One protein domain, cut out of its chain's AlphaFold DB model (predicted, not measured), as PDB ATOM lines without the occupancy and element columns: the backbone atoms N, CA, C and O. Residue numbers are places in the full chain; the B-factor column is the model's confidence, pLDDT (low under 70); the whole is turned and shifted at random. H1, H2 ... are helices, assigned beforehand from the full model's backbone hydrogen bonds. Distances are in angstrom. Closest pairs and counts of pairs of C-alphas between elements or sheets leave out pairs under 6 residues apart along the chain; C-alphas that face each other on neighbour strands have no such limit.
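Overview. This is residues 499 to 541, 582 to 610, 799 to 817 and 828 to 862 of the 875 residues of the protein "Tn3 family transposase" of Paenibacillus sp. 598K (UniProt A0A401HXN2). One long helix, H8, forms the core, with H5 running side by side along it, while H2 crosses H8 next to H5 and H7 crosses it on another side, its residues 799 to 804 sticking out. Short H6 packs on H8 towards its last residues, with H1 and H9 also near that end, and H3 packs on H5. The printed part has 126 residues with nine named helices, H1 to H9 in chain order, and no named strand; its class is all helix. It is only just compact, close to loose, with a radius of gyration of the C-alphas of 16.2 A and spans of 53 by 35 by 26 A.

Along the chain. Find C-alpha 828 at (121.990, 167.708, 164.718); from there H8 runs 38.7 A to C-alpha 854 at (87.815, 151.077, 157.649). H5, residues 589 to 605, is 24.9 A long and begins at C-alpha 589 at (117.065, 171.589, 155.420). H7, residues 799 to 812, measures 20.2 A, H2, residues 516 to 527, 16.2 A, and H1, residues 499 to 508, 14.2 A. Look for the short helices at residues 529 to 532 for H3, 582 to 586 for H4, 607 to 610 for H6 and 859 to 862 for H9.

Arrangement. Start at the hub, H8, which touches five helices. H5 touches it at a shallow tilt of 13 degrees, the same way; the closest C-alphas, of Gln 603 and Val 844, are 5.9 A apart. The helix packing is mostly crossed, lines at larger angles. H2 touches H8 with residues 519 to 523 alone, only just about perpendicular at 72 degrees, closest at the C-alphas of Val 523 and Trp 845, 6.4 A. H7 touches H8 with residues 808 to 812 alone, closest at the C-alphas of Thr 809 and Ile 839, 7.6 A. H6 touches H8 at the C-alphas of Leu 608 and Glu 851, 6.6 A. H1 and H8 only just touch, with 3 pairs of C-alphas within 8 A, closest at Leu 507 and Leu 850, 7.6 A. H6 and H9 only just touch, also with 3 pairs, closest at the C-alphas of Leu 608 and Val 859, 6.3 A. H3 touches H5, with the C-alphas of Phe 529 and Ala 595 at 4.7 A. H4 and H5 meet only through their link. H5 and H7 are apart. Every O i to N i+4 pair is within hydrogen-bond range in H1, H2, H4, H7 and H8, and 12 of 13 in H5; H3, H6 and H9 are too short for one.

Size, cuts and confidence. The C-alphas of Arg 499 and Ser 537, the two farthest apart, are 54.2 A apart. Three cuts leave gaps between C-alphas: 11.8 A from 541 to 582, 20.8 A from 610 to 799 and 13.1 A from 817 to 828. Of the links that are printed whole, no link is long. Confidence is under 70 at residues 499 to 501, 814 to 817 and 856 to 862.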
ATOM      1  N   ARG A 499      85.291 152.960 175.528       65.50
ATOM      2  CA  ARG A 499      84.967 152.292 174.273       65.50
ATOM      3  C   ARG A 499      85.748 152.853 173.077       65.50
ATOM      4  O   ARG A 499      86.490 152.093 172.474       65.50
ATOM      5  N   GLN A 500      85.667 154.154 172.797       66.31
ATOM      6  CA  GLN A 500      86.410 154.794 171.698       66.31
ATOM      7  C   GLN A 500      87.928 154.617 171.830       66.31
ATOM      8  O   GLN A 500      88.605 154.331 170.849       66.31
ATOM      9  N   ALA A 501      88.471 154.747 173.045       67.00
ATOM     10  CA  ALA A 501      89.901 154.540 173.284       67.00
ATOM     11  C   ALA A 501      90.329 153.085 173.016       67.00
ATOM     12  O   ALA A 501      91.393 152.843 172.450       67.00
ATOM     13  N   TYR A 502      89.495 152.117 173.410       72.06
ATOM     14  CA  TYR A 502      89.732 150.698 173.155       72.06
ATOM     15  C   TYR A 502      89.605 150.348 171.668       72.06
ATOM     16  O   TYR A 502      90.462 149.649 171.140       72.06
ATOM     17  N   GLU A 503      88.581 150.858 170.981       72.94
ATOM     18  CA  GLU A 503      88.372 150.657 169.541       72.94
ATOM     19  C   GLU A 503      89.539 151.240 168.727       72.94
ATOM     20  O   GLU A 503      90.094 150.551 167.871       72.94
ATOM     21  N   ALA A 504      89.990 152.457 169.059       74.00
ATOM     22  CA  ALA A 504      91.162 153.071 168.436       74.00
ATOM     23  C   ALA A 504      92.440 152.246 168.665       74.00
ATOM     24  O   ALA A 504      93.171 151.962 167.716       74.00
ATOM     25  N   ALA A 505      92.700 151.812 169.904       76.62
ATOM     26  CA  ALA A 505      93.857 150.973 170.220       76.62
ATOM     27  C   ALA A 505      93.792 149.600 169.526       76.62
ATOM     28  O   ALA A 505      94.802 149.111 169.027       76.62
ATOM     29  N   SER A 506      92.604 148.993 169.454       81.69
ATOM     30  CA  SER A 506      92.386 147.711 168.784       81.69
ATOM     31  C   SER A 506      92.643 147.794 167.282       81.69
ATOM     32  O   SER A 506      93.210 146.857 166.727       81.69
ATOM     33  N   LEU A 507      92.258 148.888 166.620       81.50
ATOM     34  CA  LEU A 507      92.565 149.090 165.204       81.50
ATOM     35  C   LEU A 507      94.044 149.350 164.948       81.50
ATOM     36  O   LEU A 507      94.601 148.764 164.026       81.50
ATOM     37  N   LEU A 508      94.680 150.195 165.760       85.31
ATOM     38  CA  LEU A 508      96.117 150.441 165.643       85.31
ATOM     39  C   LEU A 508      96.914 149.138 165.819       85.31
ATOM     40  O   LEU A 508      97.857 148.900 165.074       85.31
ATOM     41  N   GLY A 509      96.474 148.250 166.715       85.69
ATOM     42  CA  GLY A 509      97.052 146.913 166.886       85.69
ATOM     43  C   GLY A 509      96.760 145.915 165.752       85.69
ATOM     44  O   GLY A 509      97.281 144.805 165.787       85.69
ATOM     45  N   ARG A 510      95.928 146.269 164.762       89.75
ATOM     46  CA  ARG A 510      95.669 145.468 163.547       89.75
ATOM     47  C   ARG A 510      96.484 145.936 162.341       89.75
ATOM     48  O   ARG A 510      96.334 145.359 161.263       89.75
ATOM     49  N   LEU A 511      97.284 146.992 162.491       92.06
ATOM     50  CA  LEU A 511      98.202 147.429 161.443       92.06
ATOM     51  C   LEU A 511      99.237 146.326 161.168       92.06
ATOM     52  O   LEU A 511      99.696 145.693 162.120       92.06
ATOM     53  N   PRO A 512      99.585 146.063 159.895       93.69
ATOM     54  CA  PRO A 512     100.555 145.027 159.572       93.69
ATOM     55  C   PRO A 512     101.963 145.435 160.015       93.69
ATOM     56  O   PRO A 512     102.320 146.612 159.960       93.69
ATOM     57  N   ASP A 513     102.769 144.454 160.415       94.81
ATOM     58  CA  ASP A 513     104.176 144.692 160.727       94.81
ATOM     59  C   ASP A 513     104.950 145.076 159.459       94.81
ATOM     60  O   ASP A 513     104.784 144.460 158.402       94.81
ATOM     61  N   ILE A 514     105.819 146.082 159.563       95.75
ATOM     62  CA  ILE A 514     106.609 146.596 158.440       95.75
ATOM     63  C   ILE A 514     107.989 147.064 158.905       95.75
ATOM     64  O   ILE A 514     108.143 147.603 160.003       95.75
ATOM     65  N   ARG A 515     109.018 146.896 158.066       94.44
ATOM     66  CA  ARG A 515     110.337 147.479 158.345       94.44
ATOM     67  C   ARG A 515     110.341 148.956 157.999       94.44
ATOM     68  O   ARG A 515     109.756 149.353 156.999       94.44
ATOM     69  N   LEU A 516     111.062 149.769 158.770       93.12
ATOM     70  CA  LEU A 516     111.119 151.217 158.537       93.12
ATOM     71  C   LEU A 516     111.570 151.572 157.109       93.12
ATOM     72  O   LEU A 516     111.026 152.490 156.502       93.12
ATOM     73  N   HIS A 517     112.537 150.835 156.566       92.81
ATOM     74  CA  HIS A 517     113.001 151.028 155.194       92.81
ATOM     75  C   HIS A 517     111.900 150.728 154.159       92.81
ATOM     76  O   HIS A 517     111.680 151.524 153.249       92.81
ATOM     77  N   ASP A 518     111.167 149.624 154.334       95.50
ATOM     78  CA  ASP A 518     110.058 149.235 153.453       95.50
ATOM     79  C   ASP A 518     108.897 150.240 153.550       95.50
ATOM     80  O   ASP A 518     108.308 150.610 152.538       95.50
ATOM     81  N   LEU A 519     108.630 150.767 154.752       97.50
ATOM     82  CA  LEU A 519     107.656 151.836 154.975       97.50
ATOM     83  C   LEU A 519     108.019 153.095 154.183       97.50
ATOM     84  O   LEU A 519     107.152 153.676 153.534       97.50
ATOM     85  N   LEU A 520     109.288 153.518 154.213       97.75
ATOM     86  CA  LEU A 520     109.744 154.676 153.437       97.75
ATOM     87  C   LEU A 520     109.588 154.444 151.934       97.75
ATOM     88  O   LEU A 520     109.129 155.346 151.239       97.75
ATOM     89  N   ALA A 521     109.909 153.246 151.444       96.75
ATOM     90  CA  ALA A 521     109.740 152.899 150.037       96.75
ATOM     91  C   ALA A 521     108.259 152.888 149.607       96.75
ATOM     92  O   ALA A 521     107.930 153.437 148.556       96.75
ATOM     93  N   GLU A 522     107.351 152.324 150.415       97.75
ATOM     94  CA  GLU A 522     105.906 152.352 150.139       97.75
ATOM     95  C   GLU A 522     105.348 153.779 150.138       97.75
ATOM     96  O   GLU A 522     104.602 154.157 149.234       97.75
ATOM     97  N   VAL A 523     105.726 154.589 151.131       98.19
ATOM     98  CA  VAL A 523     105.289 155.988 151.218       98.19
ATOM     99  C   VAL A 523     105.849 156.806 150.056       98.19
ATOM    100  O   VAL A 523     105.131 157.644 149.507       98.19
ATOM    101  N   ASP A 524     107.091 156.570 149.631       97.94
ATOM    102  CA  ASP A 524     107.644 157.246 148.457       97.94
ATOM    103  C   ASP A 524     106.899 156.866 147.179       97.94
ATOM    104  O   ASP A 524     106.562 157.742 146.391       97.94
ATOM    105  N   ALA A 525     106.538 155.592 147.008       96.81
ATOM    106  CA  ALA A 525     105.757 155.152 145.854       96.81
ATOM    107  C   ALA A 525     104.389 155.854 145.752       96.81
ATOM    108  O   ALA A 525     103.849 155.995 144.655       96.81
ATOM    109  N   TRP A 526     103.817 156.303 146.874       96.94
ATOM    110  CA  TRP A 526     102.562 157.059 146.883       96.94
ATOM    111  C   TRP A 526     102.745 158.567 146.724       96.94
ATOM    112  O   TRP A 526     101.875 159.231 146.164       96.94
ATOM    113  N   THR A 527     103.831 159.119 147.268       95.25
ATOM    114  CA  THR A 527     103.981 160.571 147.470       95.25
ATOM    115  C   THR A 527     105.070 161.216 146.618       95.25
ATOM    116  O   THR A 527     105.069 162.438 146.460       95.25
ATOM    117  N   GLY A 528     106.023 160.428 146.118       94.00
ATOM    118  CA  GLY A 528     107.243 160.905 145.473       94.00
ATOM    119  C   GLY A 528     108.051 161.859 146.356       94.00
ATOM    120  O   GLY A 528     108.629 162.818 145.845       94.00
ATOM    121  N   PHE A 529     108.051 161.705 147.687       96.06
ATOM    122  CA  PHE A 529     108.746 162.650 148.571       96.06
ATOM    123  C   PHE A 529     110.260 162.692 148.308       96.06
ATOM    124  O   PHE A 529     110.876 163.748 148.444       96.06
ATOM    125  N   SER A 530     110.859 161.571 147.905       96.06
ATOM    126  CA  SER A 530     112.283 161.451 147.595       96.06
ATOM    127  C   SER A 530     112.674 162.284 146.376       96.06
ATOM    128  O   SER A 530     113.790 162.798 146.323       96.06
ATOM    129  N   ASP A 531     111.743 162.535 145.452       90.88
ATOM    130  CA  ASP A 531     111.983 163.386 144.285       90.88
ATOM    131  C   ASP A 531     112.198 164.867 144.675       90.88
ATOM    132  O   ASP A 531     112.709 165.643 143.868       90.88
ATOM    133  N   SER A 532     111.868 165.265 145.915       90.75
ATOM    134  CA  SER A 532     112.221 166.578 146.485       90.75
ATOM    135  C   SER A 532     113.685 166.663 146.927       90.75
ATOM    136  O   SER A 532     114.220 167.764 147.070       90.75
ATOM    137  N   CYS A 533     114.368 165.527 147.111       92.31
ATOM    138  CA  CYS A 533     115.796 165.443 147.429       92.31
ATOM    139  C   CYS A 533     116.652 165.674 146.175       92.31
ATOM    140  O   CYS A 533     117.477 164.851 145.769       92.31
ATOM    141  N   VAL A 534     116.424 166.809 145.520       87.94
ATOM    142  CA  VAL A 534     117.132 167.195 144.306       87.94
ATOM    143  C   VAL A 534     118.603 167.484 144.593       87.94
ATOM    144  O   VAL A 534     118.984 167.910 145.681       87.94
ATOM    145  N   HIS A 535     119.457 167.264 143.599       87.81
ATOM    146  CA  HIS A 535     120.883 167.533 143.730       87.81
ATOM    147  C   HIS A 535     121.117 169.044 143.847       87.81
ATOM    148  O   HIS A 535     120.802 169.776 142.908       87.81
ATOM    149  N   ALA A 536     121.755 169.514 144.924       82.69
ATOM    150  CA  ALA A 536     121.888 170.945 145.241       82.69
ATOM    151  C   ALA A 536     122.358 171.811 144.050       82.69
ATOM    152  O   ALA A 536     121.780 172.855 143.759       82.69
ATOM    153  N   SER A 537     123.363 171.345 143.294       78.62
ATOM    154  CA  SER A 537     123.860 172.078 142.117       78.62
ATOM    155  C   SER A 537     123.041 171.918 140.827       78.62
ATOM    156  O   SER A 537     123.065 172.841 140.018       78.62
ATOM    157  N   THR A 538     122.423 170.763 140.552       76.88
ATOM    158  CA  THR A 538     121.835 170.470 139.223       76.88
ATOM    159  C   THR A 538     120.313 170.451 139.233       76.88
ATOM    160  O   THR A 538     119.714 170.432 138.164       76.88
ATOM    161  N   LEU A 539     119.699 170.445 140.420       74.88
ATOM    162  CA  LEU A 539     118.266 170.266 140.658       74.88
ATOM    163  C   LEU A 539     117.660 168.978 140.090       74.88
ATOM    164  O   LEU A 539     116.441 168.833 140.070       74.88
ATOM    165  N   LYS A 540     118.478 168.022 139.644       79.94
ATOM    166  CA  LYS A 540     117.965 166.735 139.173       79.94
ATOM    167  C   LYS A 540     117.405 165.940 140.344       79.94
ATOM    168  O   LYS A 540     118.031 165.923 141.403       79.94
ATOM    169  N   ALA A 541     116.282 165.257 140.140       83.50
ATOM    170  CA  ALA A 541     115.752 164.267 141.077       83.50
ATOM    171  C   ALA A 541     116.762 163.113 141.297       83.50
ATOM    172  O   ALA A 541     117.682 162.949 140.482       83.50
ATOM    173  N   THR A 582     125.712 161.209 148.659       92.19
ATOM    174  CA  THR A 582     124.248 161.356 148.664       92.19
ATOM    175  C   THR A 582     123.819 162.325 149.767       92.19
ATOM    176  O   THR A 582     123.121 163.288 149.481       92.19
ATOM    177  N   LEU A 583     124.298 162.142 151.001       90.19
ATOM    178  CA  LEU A 583     124.035 163.046 152.124       90.19
ATOM    179  C   LEU A 583     124.390 164.502 151.771       90.19
ATOM    180  O   LEU A 583     123.533 165.372 151.856       90.19
ATOM    181  N   GLN A 584     125.620 164.740 151.307       87.94
ATOM    182  CA  GLN A 584     126.168 166.066 151.000       87.94
ATOM    183  C   GLN A 584     125.398 166.813 149.902       87.94
ATOM    184  O   GLN A 584     125.248 168.030 149.981       87.94
ATOM    185  N   TRP A 585     124.934 166.105 148.868       90.25
ATOM    186  CA  TRP A 585     124.323 166.724 147.686       90.25
ATOM    187  C   TRP A 585     122.796 166.678 147.664       90.25
ATOM    188  O   TRP A 585     122.198 167.446 146.909       90.25
ATOM    189  N   ARG A 586     122.170 165.786 148.444       91.88
ATOM    190  CA  ARG A 586     120.724 165.503 148.388       91.88
ATOM    191  C   ARG A 586     119.978 165.885 149.664       91.88
ATOM    192  O   ARG A 586     118.799 166.227 149.585       91.88
ATOM    193  N   LEU A 587     120.622 165.816 150.831       91.44
ATOM    194  CA  LEU A 587     119.963 166.016 152.123       91.44
ATOM    195  C   LEU A 587     120.427 167.320 152.776       91.44
ATOM    196  O   LEU A 587     121.545 167.434 153.266       91.44
ATOM    197  N   ASN A 588     119.532 168.300 152.807       87.75
ATOM    198  CA  ASN A 588     119.694 169.562 153.517       87.75
ATOM    199  C   ASN A 588     118.339 169.993 154.098       87.75
ATOM    200  O   ASN A 588     117.333 169.296 153.948       87.75
ATOM    201  N   ALA A 589     118.303 171.124 154.804       84.75
ATOM    202  CA  ALA A 589     117.065 171.589 155.420       84.75
ATOM    203  C   ALA A 589     115.954 171.852 154.389       84.75
ATOM    204  O   ALA A 589     114.806 171.484 154.634       84.75
ATOM    205  N   ASP A 590     116.294 172.422 153.233       84.25
ATOM    206  CA  ASP A 590     115.328 172.781 152.195       84.25
ATOM    207  C   ASP A 590     114.740 171.543 151.517       84.25
ATOM    208  O   ASP A 590     113.521 171.441 151.387       84.25
ATOM    209  N   THR A 591     115.571 170.560 151.151       90.31
ATOM    210  CA  THR A 591     115.090 169.322 150.519       90.31
ATOM    211  C   THR A 591     114.237 168.489 151.468       90.31
ATOM    212  O   THR A 591     113.207 167.955 151.059       90.31
ATOM    213  N   LEU A 592     114.604 168.434 152.753       92.69
ATOM    214  CA  LEU A 592     113.795 167.768 153.772       92.69
ATOM    215  C   LEU A 592     112.466 168.493 153.998       92.69
ATOM    216  O   LEU A 592     111.439 167.828 154.090       92.69
ATOM    217  N   ASN A 593     112.446 169.828 154.046       89.38
ATOM    218  CA  ASN A 593     111.201 170.592 154.161       89.38
ATOM    219  C   ASN A 593     110.304 170.411 152.923       89.38
ATOM    220  O   ASN A 593     109.111 170.167 153.072       89.38
ATOM    221  N   ALA A 594     110.866 170.419 151.712       86.88
ATOM    222  CA  ALA A 594     110.117 170.139 150.486       86.88
ATOM    223  C   ALA A 594     109.565 168.700 150.453       86.88
ATOM    224  O   ALA A 594     108.469 168.449 149.952       86.88
ATOM    225  N   ALA A 595     110.298 167.730 151.006       94.75
ATOM    226  CA  ALA A 595     109.797 166.371 151.180       94.75
ATOM    227  C   ALA A 595     108.649 166.314 152.211       94.75
ATOM    228  O   ALA A 595     107.649 165.639 151.968       94.75
ATOM    229  N   GLN A 596     108.728 167.075 153.314       93.88
ATOM    230  CA  GLN A 596     107.619 167.214 154.271       93.88
ATOM    231  C   GLN A 596     106.357 167.765 153.611       93.88
ATOM    232  O   GLN A 596     105.270 167.236 153.831       93.88
ATOM    233  N   GLU A 597     106.497 168.810 152.795       91.25
ATOM    234  CA  GLU A 597     105.379 169.425 152.079       91.25
ATOM    235  C   GLU A 597     104.663 168.418 151.172       91.25
ATOM    236  O   GLU A 597     103.432 168.379 151.169       91.25
ATOM    237  N   ARG A 598     105.402 167.531 150.488       92.38
ATOM    238  CA  ARG A 598     104.805 166.446 149.689       92.38
ATOM    239  C   ARG A 598     104.035 165.437 150.533       92.38
ATOM    240  O   ARG A 598     102.909 165.088 150.176       92.38
ATOM    241  N   LEU A 599     104.594 165.011 151.668       96.12
ATOM    242  CA  LEU A 599     103.895 164.112 152.594       96.12
ATOM    243  C   LEU A 599     102.600 164.748 153.121       96.12
ATOM    244  O   LEU A 599     101.560 164.091 153.165       96.12
ATOM    245  N   ILE A 600     102.645 166.033 153.490       93.38
ATOM    246  CA  ILE A 600     101.481 166.796 153.966       93.38
ATOM    247  C   ILE A 600     100.425 166.921 152.863       93.38
ATOM    248  O   ILE A 600      99.243 166.679 153.120       93.38
ATOM    249  N   ALA A 601     100.839 167.272 151.642       89.75
ATOM    250  CA  ALA A 601      99.944 167.426 150.502       89.75
ATOM    251  C   ALA A 601      99.221 166.112 150.182       89.75
ATOM    252  O   ALA A 601      97.991 166.101 150.101       89.75
ATOM    253  N   TYR A 602      99.952 164.997 150.101       94.50
ATOM    254  CA  TYR A 602      99.354 163.682 149.871       94.50
ATOM    255  C   TYR A 602      98.365 163.306 150.980       94.50
ATOM    256  O   TYR A 602      97.219 162.948 150.704       94.50
ATOM    257  N   GLN A 603      98.773 163.455 152.244       93.06
ATOM    258  CA  GLN A 603      97.930 163.114 153.388       93.06
ATOM    259  C   GLN A 603      96.628 163.921 153.406       93.06
ATOM    260  O   GLN A 603      95.581 163.375 153.743       93.06
ATOM    261  N   SER A 604      96.662 165.192 152.992       89.50
ATOM    262  CA  SER A 604      95.470 166.047 152.917       89.50
ATOM    263  C   SER A 604      94.419 165.559 151.904       89.50
ATOM    264  O   SER A 604      93.234 165.895 152.018       89.50
ATOM    265  N   GLY A 605      94.839 164.740 150.933       89.19
ATOM    266  CA  GLY A 605      93.971 164.099 149.950       89.19
ATOM    267  C   GLY A 605      93.163 162.920 150.501       89.19
ATOM    268  O   GLY A 605      92.120 162.599 149.931       89.19
ATOM    269  N   LEU A 606      93.600 162.320 151.613       90.06
ATOM    270  CA  LEU A 606      92.984 161.138 152.223       90.06
ATOM    271  C   LEU A 606      91.647 161.481 152.914       90.06
ATOM    272  O   LEU A 606      91.476 162.556 153.496       90.06
ATOM    273  N   GLN A 607      90.677 160.568 152.860       87.31
ATOM    274  CA  GLN A 607      89.330 160.753 153.417       87.31
ATOM    275  C   GLN A 607      89.332 160.901 154.946       87.31
ATOM    276  O   GLN A 607      88.670 161.790 155.483       87.31
ATOM    277  N   LEU A 608      90.096 160.063 155.648       86.94
ATOM    278  CA  LEU A 608      90.262 160.086 157.099       86.94
ATOM    279  C   LEU A 608      90.934 161.387 157.548       86.94
ATOM    280  O   LEU A 608      90.496 162.002 158.519       86.94
ATOM    281  N   SER A 609      91.924 161.863 156.788       88.12
ATOM    282  CA  SER A 609      92.577 163.149 157.053       88.12
ATOM    283  C   SER A 609      91.595 164.321 157.024       88.12
ATOM    284  O   SER A 609      91.600 165.169 157.919       88.12
ATOM    285  N   ARG A 610      90.682 164.343 156.046       85.62
ATOM    286  CA  ARG A 610      89.651 165.389 155.939       85.62
ATOM    287  C   ARG A 610      88.707 165.425 157.140       85.62
ATOM    288  O   ARG A 610      88.187 166.489 157.451       85.62
ATOM    289  N   GLU A 799      96.645 168.273 174.052       84.81
ATOM    290  CA  GLU A 799      97.668 167.828 175.016       84.81
ATOM    291  C   GLU A 799      97.934 166.313 174.902       84.81
ATOM    292  O   GLU A 799      99.088 165.883 174.907       84.81
ATOM    293  N   GLU A 800      96.885 165.492 174.768       82.19
ATOM    294  CA  GLU A 800      97.016 164.040 174.570       82.19
ATOM    295  C   GLU A 800      97.760 163.718 173.266       82.19
ATOM    296  O   GLU A 800      98.691 162.908 173.253       82.19
ATOM    297  N   ARG A 801      97.427 164.433 172.189       87.38
ATOM    298  CA  ARG A 801      98.104 164.339 170.895       87.38
ATOM    299  C   ARG A 801      99.613 164.590 171.013       87.38
ATOM    300  O   ARG A 801     100.401 163.832 170.443       87.38
ATOM    301  N   TRP A 802     100.035 165.587 171.791       90.19
ATOM    302  CA  TRP A 802     101.458 165.834 172.069       90.19
ATOM    303  C   TRP A 802     102.116 164.722 172.888       90.19
ATOM    304  O   TRP A 802     103.241 164.322 172.585       90.19
ATOM    305  N   GLN A 803     101.422 164.167 173.885       87.44
ATOM    306  CA  GLN A 803     101.941 163.036 174.664       87.44
ATOM    307  C   GLN A 803     102.211 161.812 173.778       87.44
ATOM    308  O   GLN A 803     103.253 161.164 173.929       87.44
ATOM    309  N   MET A 804     101.318 161.528 172.825       89.00
ATOM    310  CA  MET A 804     101.499 160.455 171.843       89.00
ATOM    311  C   MET A 804     102.686 160.730 170.914       89.00
ATOM    312  O   MET A 804     103.550 159.866 170.759       89.00
ATOM    313  N   LEU A 805     102.809 161.948 170.381       92.00
ATOM    314  CA  LEU A 805     103.946 162.337 169.542       92.00
ATOM    315  C   LEU A 805     105.289 162.232 170.287       92.00
ATOM    316  O   LEU A 805     106.276 161.741 169.735       92.00
ATOM    317  N   HIS A 806     105.349 162.649 171.553       88.31
ATOM    318  CA  HIS A 806     106.551 162.508 172.380       88.31
ATOM    319  C   HIS A 806     106.875 161.048 172.707       88.31
ATOM    320  O   HIS A 806     108.047 160.692 172.849       88.31
ATOM    321  N   ARG A 807     105.866 160.179 172.844       86.50
ATOM    322  CA  ARG A 807     106.083 158.731 172.967       86.50
ATOM    323  C   ARG A 807     106.671 158.163 171.673       86.50
ATOM    324  O   ARG A 807     107.696 157.497 171.753       86.50
ATOM    325  N   LEU A 808     106.093 158.488 170.515       90.12
ATOM    326  CA  LEU A 808     106.602 158.065 169.205       90.12
ATOM    327  C   LEU A 808     108.044 158.536 168.972       90.12
ATOM    328  O   LEU A 808     108.911 157.751 168.609       90.12
ATOM    329  N   THR A 809     108.324 159.805 169.271       88.69
ATOM    330  CA  THR A 809     109.671 160.386 169.167       88.69
ATOM    331  C   THR A 809     110.693 159.602 169.999       88.69
ATOM    332  O   THR A 809     111.788 159.317 169.526       88.69
ATOM    333  N   ARG A 810     110.341 159.232 171.239       83.38
ATOM    334  CA  ARG A 810     111.217 158.440 172.118       83.38
ATOM    335  C   ARG A 810     111.388 156.999 171.637       83.38
ATOM    336  O   ARG A 810     112.475 156.455 171.780       83.38
ATOM    337  N   LEU A 811     110.341 156.405 171.064       85.44
ATOM    338  CA  LEU A 811     110.393 155.061 170.483       85.44
ATOM    339  C   LEU A 811     111.376 155.014 169.307       85.44
ATOM    340  O   LEU A 811     112.231 154.132 169.275       85.44
ATOM    341  N   LEU A 812     111.318 156.001 168.405       86.50
ATOM    342  CA  LEU A 812     112.253 156.108 167.280       86.50
ATOM    343  C   LEU A 812     113.709 156.278 167.730       86.50
ATOM    344  O   LEU A 812     114.606 155.792 167.053       86.50
ATOM    345  N   ALA A 813     113.939 156.918 168.879       78.56
ATOM    346  CA  ALA A 813     115.272 157.107 169.449       78.56
ATOM    347  C   ALA A 813     115.821 155.881 170.224       78.56
ATOM    348  O   ALA A 813     116.952 155.939 170.697       78.56
ATOM    349  N   ARG A 814     115.046 154.791 170.406       65.50
ATOM    350  CA  ARG A 814     115.431 153.504 171.057       65.50
ATOM    351  C   ARG A 814     116.297 153.599 172.335       65.50
ATOM    352  O   ARG A 814     117.094 152.711 172.622       65.50
ATOM    353  N   GLY A 815     116.122 154.644 173.145       55.38
ATOM    354  CA  GLY A 815     116.876 154.823 174.394       55.38
ATOM    355  C   GLY A 815     118.299 155.360 174.221       55.38
ATOM    356  O   GLY A 815     118.976 155.580 175.224       55.38
ATOM    357  N   ASN A 816     118.731 155.659 172.991       56.00
ATOM    358  CA  ASN A 816     119.774 156.653 172.811       56.00
ATOM    359  C   ASN A 816     119.180 157.964 173.338       56.00
ATOM    360  O   ASN A 816     118.247 158.523 172.751       56.00
ATOM    361  N   GLU A 817     119.663 158.441 174.490       53.69
ATOM    362  CA  GLU A 817     119.437 159.838 174.851       53.69
ATOM    363  C   GLU A 817     119.918 160.708 173.678       53.69
ATOM    364  O   GLU A 817     120.680 160.249 172.823       53.69
ATOM    365  N   GLN A 828     123.112 167.685 163.766       75.31
ATOM    366  CA  GLN A 828     121.990 167.708 164.718       75.31
ATOM    367  C   GLN A 828     120.695 168.214 164.070       75.31
ATOM    368  O   GLN A 828     119.621 167.650 164.288       75.31
ATOM    369  N   SER A 829     120.789 169.274 163.266       78.94
ATOM    370  CA  SER A 829     119.635 169.851 162.571       78.94
ATOM    371  C   SER A 829     119.081 168.882 161.527       78.94
ATOM    372  O   SER A 829     117.871 168.651 161.495       78.94
ATOM    373  N   LEU A 830     119.956 168.249 160.739       85.19
ATOM    374  CA  LEU A 830     119.583 167.207 159.782       85.19
ATOM    375  C   LEU A 830     118.915 166.014 160.469       85.19
ATOM    376  O   LEU A 830     117.847 165.595 160.040       85.19
ATOM    377  N   ALA A 831     119.479 165.505 161.566       86.75
ATOM    378  CA  ALA A 831     118.903 164.385 162.310       86.75
ATOM    379  C   ALA A 831     117.479 164.686 162.809       86.75
ATOM    380  O   ALA A 831     116.572 163.863 162.685       86.75
ATOM    381  N   ILE A 832     117.255 165.898 163.321       87.56
ATOM    382  CA  ILE A 832     115.952 166.355 163.818       87.56
ATOM    383  C   ILE A 832     114.917 166.503 162.694       87.56
ATOM    384  O   ILE A 832     113.741 166.147 162.874       87.56
ATOM    385  N   LEU A 833     115.331 167.047 161.549       91.50
ATOM    386  CA  LEU A 833     114.475 167.183 160.372       91.50
ATOM    387  C   LEU A 833     114.138 165.806 159.793       91.50
ATOM    388  O   LEU A 833     112.956 165.518 159.599       91.50
ATOM    389  N   SER A 834     115.129 164.922 159.656       93.94
ATOM    390  CA  SER A 834     114.941 163.525 159.254       93.94
ATOM    391  C   SER A 834     114.000 162.787 160.201       93.94
ATOM    392  O   SER A 834     113.079 162.126 159.742       93.94
ATOM    393  N   GLN A 835     114.132 162.953 161.522       93.06
ATOM    394  CA  GLN A 835     113.200 162.348 162.483       93.06
ATOM    395  C   GLN A 835     111.770 162.863 162.293       93.06
ATOM    396  O   GLN A 835     110.815 162.096 162.384       93.06
ATOM    397  N   SER A 836     111.610 164.160 162.029       94.81
ATOM    398  CA  SER A 836     110.288 164.730 161.752       94.81
ATOM    399  C   SER A 836     109.707 164.156 160.458       94.81
ATOM    400  O   SER A 836     108.499 163.954 160.373       94.81
ATOM    401  N   LEU A 837     110.548 163.880 159.455       96.94
ATOM    402  CA  LEU A 837     110.138 163.278 158.184       96.94
ATOM    403  C   LEU A 837     109.734 161.816 158.375       96.94
ATOM    404  O   LEU A 837     108.671 161.426 157.910       96.94
ATOM    405  N   LEU A 838     110.508 161.045 159.148       96.50
ATOM    406  CA  LEU A 838     110.146 159.675 159.523       96.50
ATOM    407  C   LEU A 838     108.801 159.624 160.256       96.50
ATOM    408  O   LEU A 838     107.964 158.786 159.942       96.50
ATOM    409  N   ILE A 839     108.574 160.529 161.215       96.69
ATOM    410  CA  ILE A 839     107.292 160.607 161.930       96.69
ATOM    411  C   ILE A 839     106.148 160.872 160.949       96.69
ATOM    412  O   ILE A 839     105.127 160.193 161.017       96.69
ATOM    413  N   ASN A 840     106.313 161.822 160.031       98.00
ATOM    414  CA  ASN A 840     105.292 162.123 159.033       98.00
ATOM    415  C   ASN A 840     105.070 160.964 158.051       98.00
ATOM    416  O   ASN A 840     103.922 160.681 157.723       98.00
ATOM    417  N   ALA A 841     106.119 160.247 157.641       98.25
ATOM    418  CA  ALA A 841     105.991 159.048 156.815       98.25
ATOM    419  C   ALA A 841     105.198 157.946 157.540       98.25
ATOM    420  O   ALA A 841     104.280 157.372 156.961       98.25
ATOM    421  N   ILE A 842     105.471 157.716 158.831       97.31
ATOM    422  CA  ILE A 842     104.695 156.788 159.671       97.31
ATOM    423  C   ILE A 842     103.232 157.234 159.765       97.31
ATOM    424  O   ILE A 842     102.330 156.414 159.632       97.31
ATOM    425  N   VAL A 843     102.970 158.531 159.956       96.62
ATOM    426  CA  VAL A 843     101.600 159.069 160.000       96.62
ATOM    427  C   VAL A 843     100.870 158.856 158.674       96.62
ATOM    428  O   VAL A 843      99.720 158.417 158.691       96.62
ATOM    429  N   VAL A 844     101.517 159.129 157.536       97.69
ATOM    430  CA  VAL A 844     100.956 158.882 156.197       97.69
ATOM    431  C   VAL A 844     100.621 157.405 156.036       97.69
ATOM    432  O   VAL A 844      99.481 157.072 155.714       97.69
ATOM    433  N   TRP A 845     101.579 156.524 156.328       97.69
ATOM    434  CA  TRP A 845     101.395 155.085 156.197       97.69
ATOM    435  C   TRP A 845     100.263 154.569 157.085       97.69
ATOM    436  O   TRP A 845      99.337 153.925 156.591       97.69
ATOM    437  N   ASN A 846     100.250 154.957 158.362       95.38
ATOM    438  CA  ASN A 846      99.171 154.623 159.288       95.38
ATOM    439  C   ASN A 846      97.814 155.094 158.769       95.38
ATOM    440  O   ASN A 846      96.846 154.347 158.839       95.38
ATOM    441  N   THR A 847      97.733 156.316 158.236       94.12
ATOM    442  CA  THR A 847      96.476 156.871 157.713       94.12
ATOM    443  C   THR A 847      95.964 156.038 156.535       94.12
ATOM    444  O   THR A 847      94.796 155.656 156.529       94.12
ATOM    445  N   VAL A 848      96.837 155.676 155.587       94.81
ATOM    446  CA  VAL A 848      96.480 154.833 154.432       94.81
ATOM    447  C   VAL A 848      96.008 153.445 154.874       94.81
ATOM    448  O   VAL A 848      94.994 152.947 154.385       94.81
ATOM    449  N   GLN A 849      96.709 152.802 155.810       93.81
ATOM    450  CA  GLN A 849      96.315 151.472 156.286       93.81
ATOM    451  C   GLN A 849      95.027 151.507 157.112       93.81
ATOM    452  O   GLN A 849      94.193 150.612 156.986       93.81
ATOM    453  N   LEU A 850      94.821 152.551 157.918       90.12
ATOM    454  CA  LEU A 850      93.573 152.746 158.653       90.12
ATOM    455  C   LEU A 850      92.386 152.894 157.697       90.12
ATOM    456  O   LEU A 850      91.373 152.234 157.911       90.12
ATOM    457  N   GLU A 851      92.511 153.657 156.609       88.56
ATOM    458  CA  GLU A 851      91.455 153.746 155.587       88.56
ATOM    459  C   GLU A 851      91.147 152.393 154.938       88.56
ATOM    460  O   GLU A 851      89.979 152.034 154.768       88.56
ATOM    461  N   ARG A 852      92.182 151.596 154.640       89.88
ATOM    462  CA  ARG A 852      92.005 150.231 154.116       89.88
ATOM    463  C   ARG A 852      91.259 149.335 155.106       89.88
ATOM    464  O   ARG A 852      90.406 148.553 154.692       89.88
ATOM    465  N   LEU A 853      91.549 149.455 156.403       86.69
ATOM    466  CA  LEU A 853      90.867 148.709 157.466       86.69
ATOM    467  C   LEU A 853      89.429 149.194 157.709       86.69
ATOM    468  O   LEU A 853      88.583 148.390 158.104       86.69
ATOM    469  N   MET A 854      89.145 150.480 157.482       78.44
ATOM    470  CA  MET A 854      87.815 151.077 157.649       78.44
ATOM    471  C   MET A 854      86.807 150.593 156.598       78.44
ATOM    472  O   MET A 854      85.613 150.485 156.901       78.44
ATOM    473  N   GLY A 855      87.264 150.293 155.377       76.06
ATOM    474  CA  GLY A 855      86.395 149.877 154.277       76.06
ATOM    475  C   GLY A 855      85.308 150.921 153.986       76.06
ATOM    476  O   GLY A 855      85.611 152.048 153.621       76.06
ATOM    477  N   SER A 856      84.035 150.548 154.156       68.00
ATOM    478  CA  SER A 856      82.857 151.412 153.935       68.00
ATOM    479  C   SER A 856      82.271 152.030 155.220       68.00
ATOM    480  O   SER A 856      81.167 152.577 155.197       68.00
ATOM    481  N   SER A 857      82.987 151.957 156.347       67.19
ATOM    482  CA  SER A 857      82.521 152.502 157.632       67.19
ATOM    483  C   SER A 857      82.472 154.043 157.621       67.19
ATOM    484  O   SER A 857      83.366 154.678 157.056       67.19
ATOM    485  N   PRO A 858      81.476 154.685 158.265       65.88
ATOM    486  CA  PRO A 858      81.339 156.140 158.252       65.88
ATOM    487  C   PRO A 858      82.501 156.834 158.978       65.88
ATOM    488  O   PRO A 858      82.786 156.555 160.140       65.88
ATOM    489  N   VAL A 859      83.133 157.805 158.309       61.09
ATOM    490  CA  VAL A 859      84.352 158.504 158.773       61.09
ATOM    491  C   VAL A 859      84.182 159.185 160.146       61.09
ATOM    492  O   VAL A 859      85.139 159.317 160.907       61.09
ATOM    493  N   GLY A 860      82.953 159.576 160.505       59.72
ATOM    494  CA  GLY A 860      82.642 160.267 161.761       59.72
ATOM    495  C   GLY A 860      82.936 159.465 163.035       59.72
ATOM    496  O   GLY A 860      83.270 160.067 164.054       59.72
ATOM    497  N   GLU A 861      82.884 158.130 162.984       59.19
ATOM    498  CA  GLU A 861      83.208 157.267 164.136       59.19
ATOM    499  C   GLU A 861      84.714 157.253 164.455       59.19
ATOM    500  O   GLU A 861      85.118 156.965 165.582       59.19
ATOM    501  N   TRP A 862      85.548 157.652 163.493       67.69
ATOM    502  CA  TRP A 862      86.998 157.445 163.516       67.69
ATOM    503  C   TRP A 862      87.803 158.733 163.728       67.69
ATOM    504  O   TRP A 862      89.029 158.696 163.835       67.69
TER     505      TRP A 862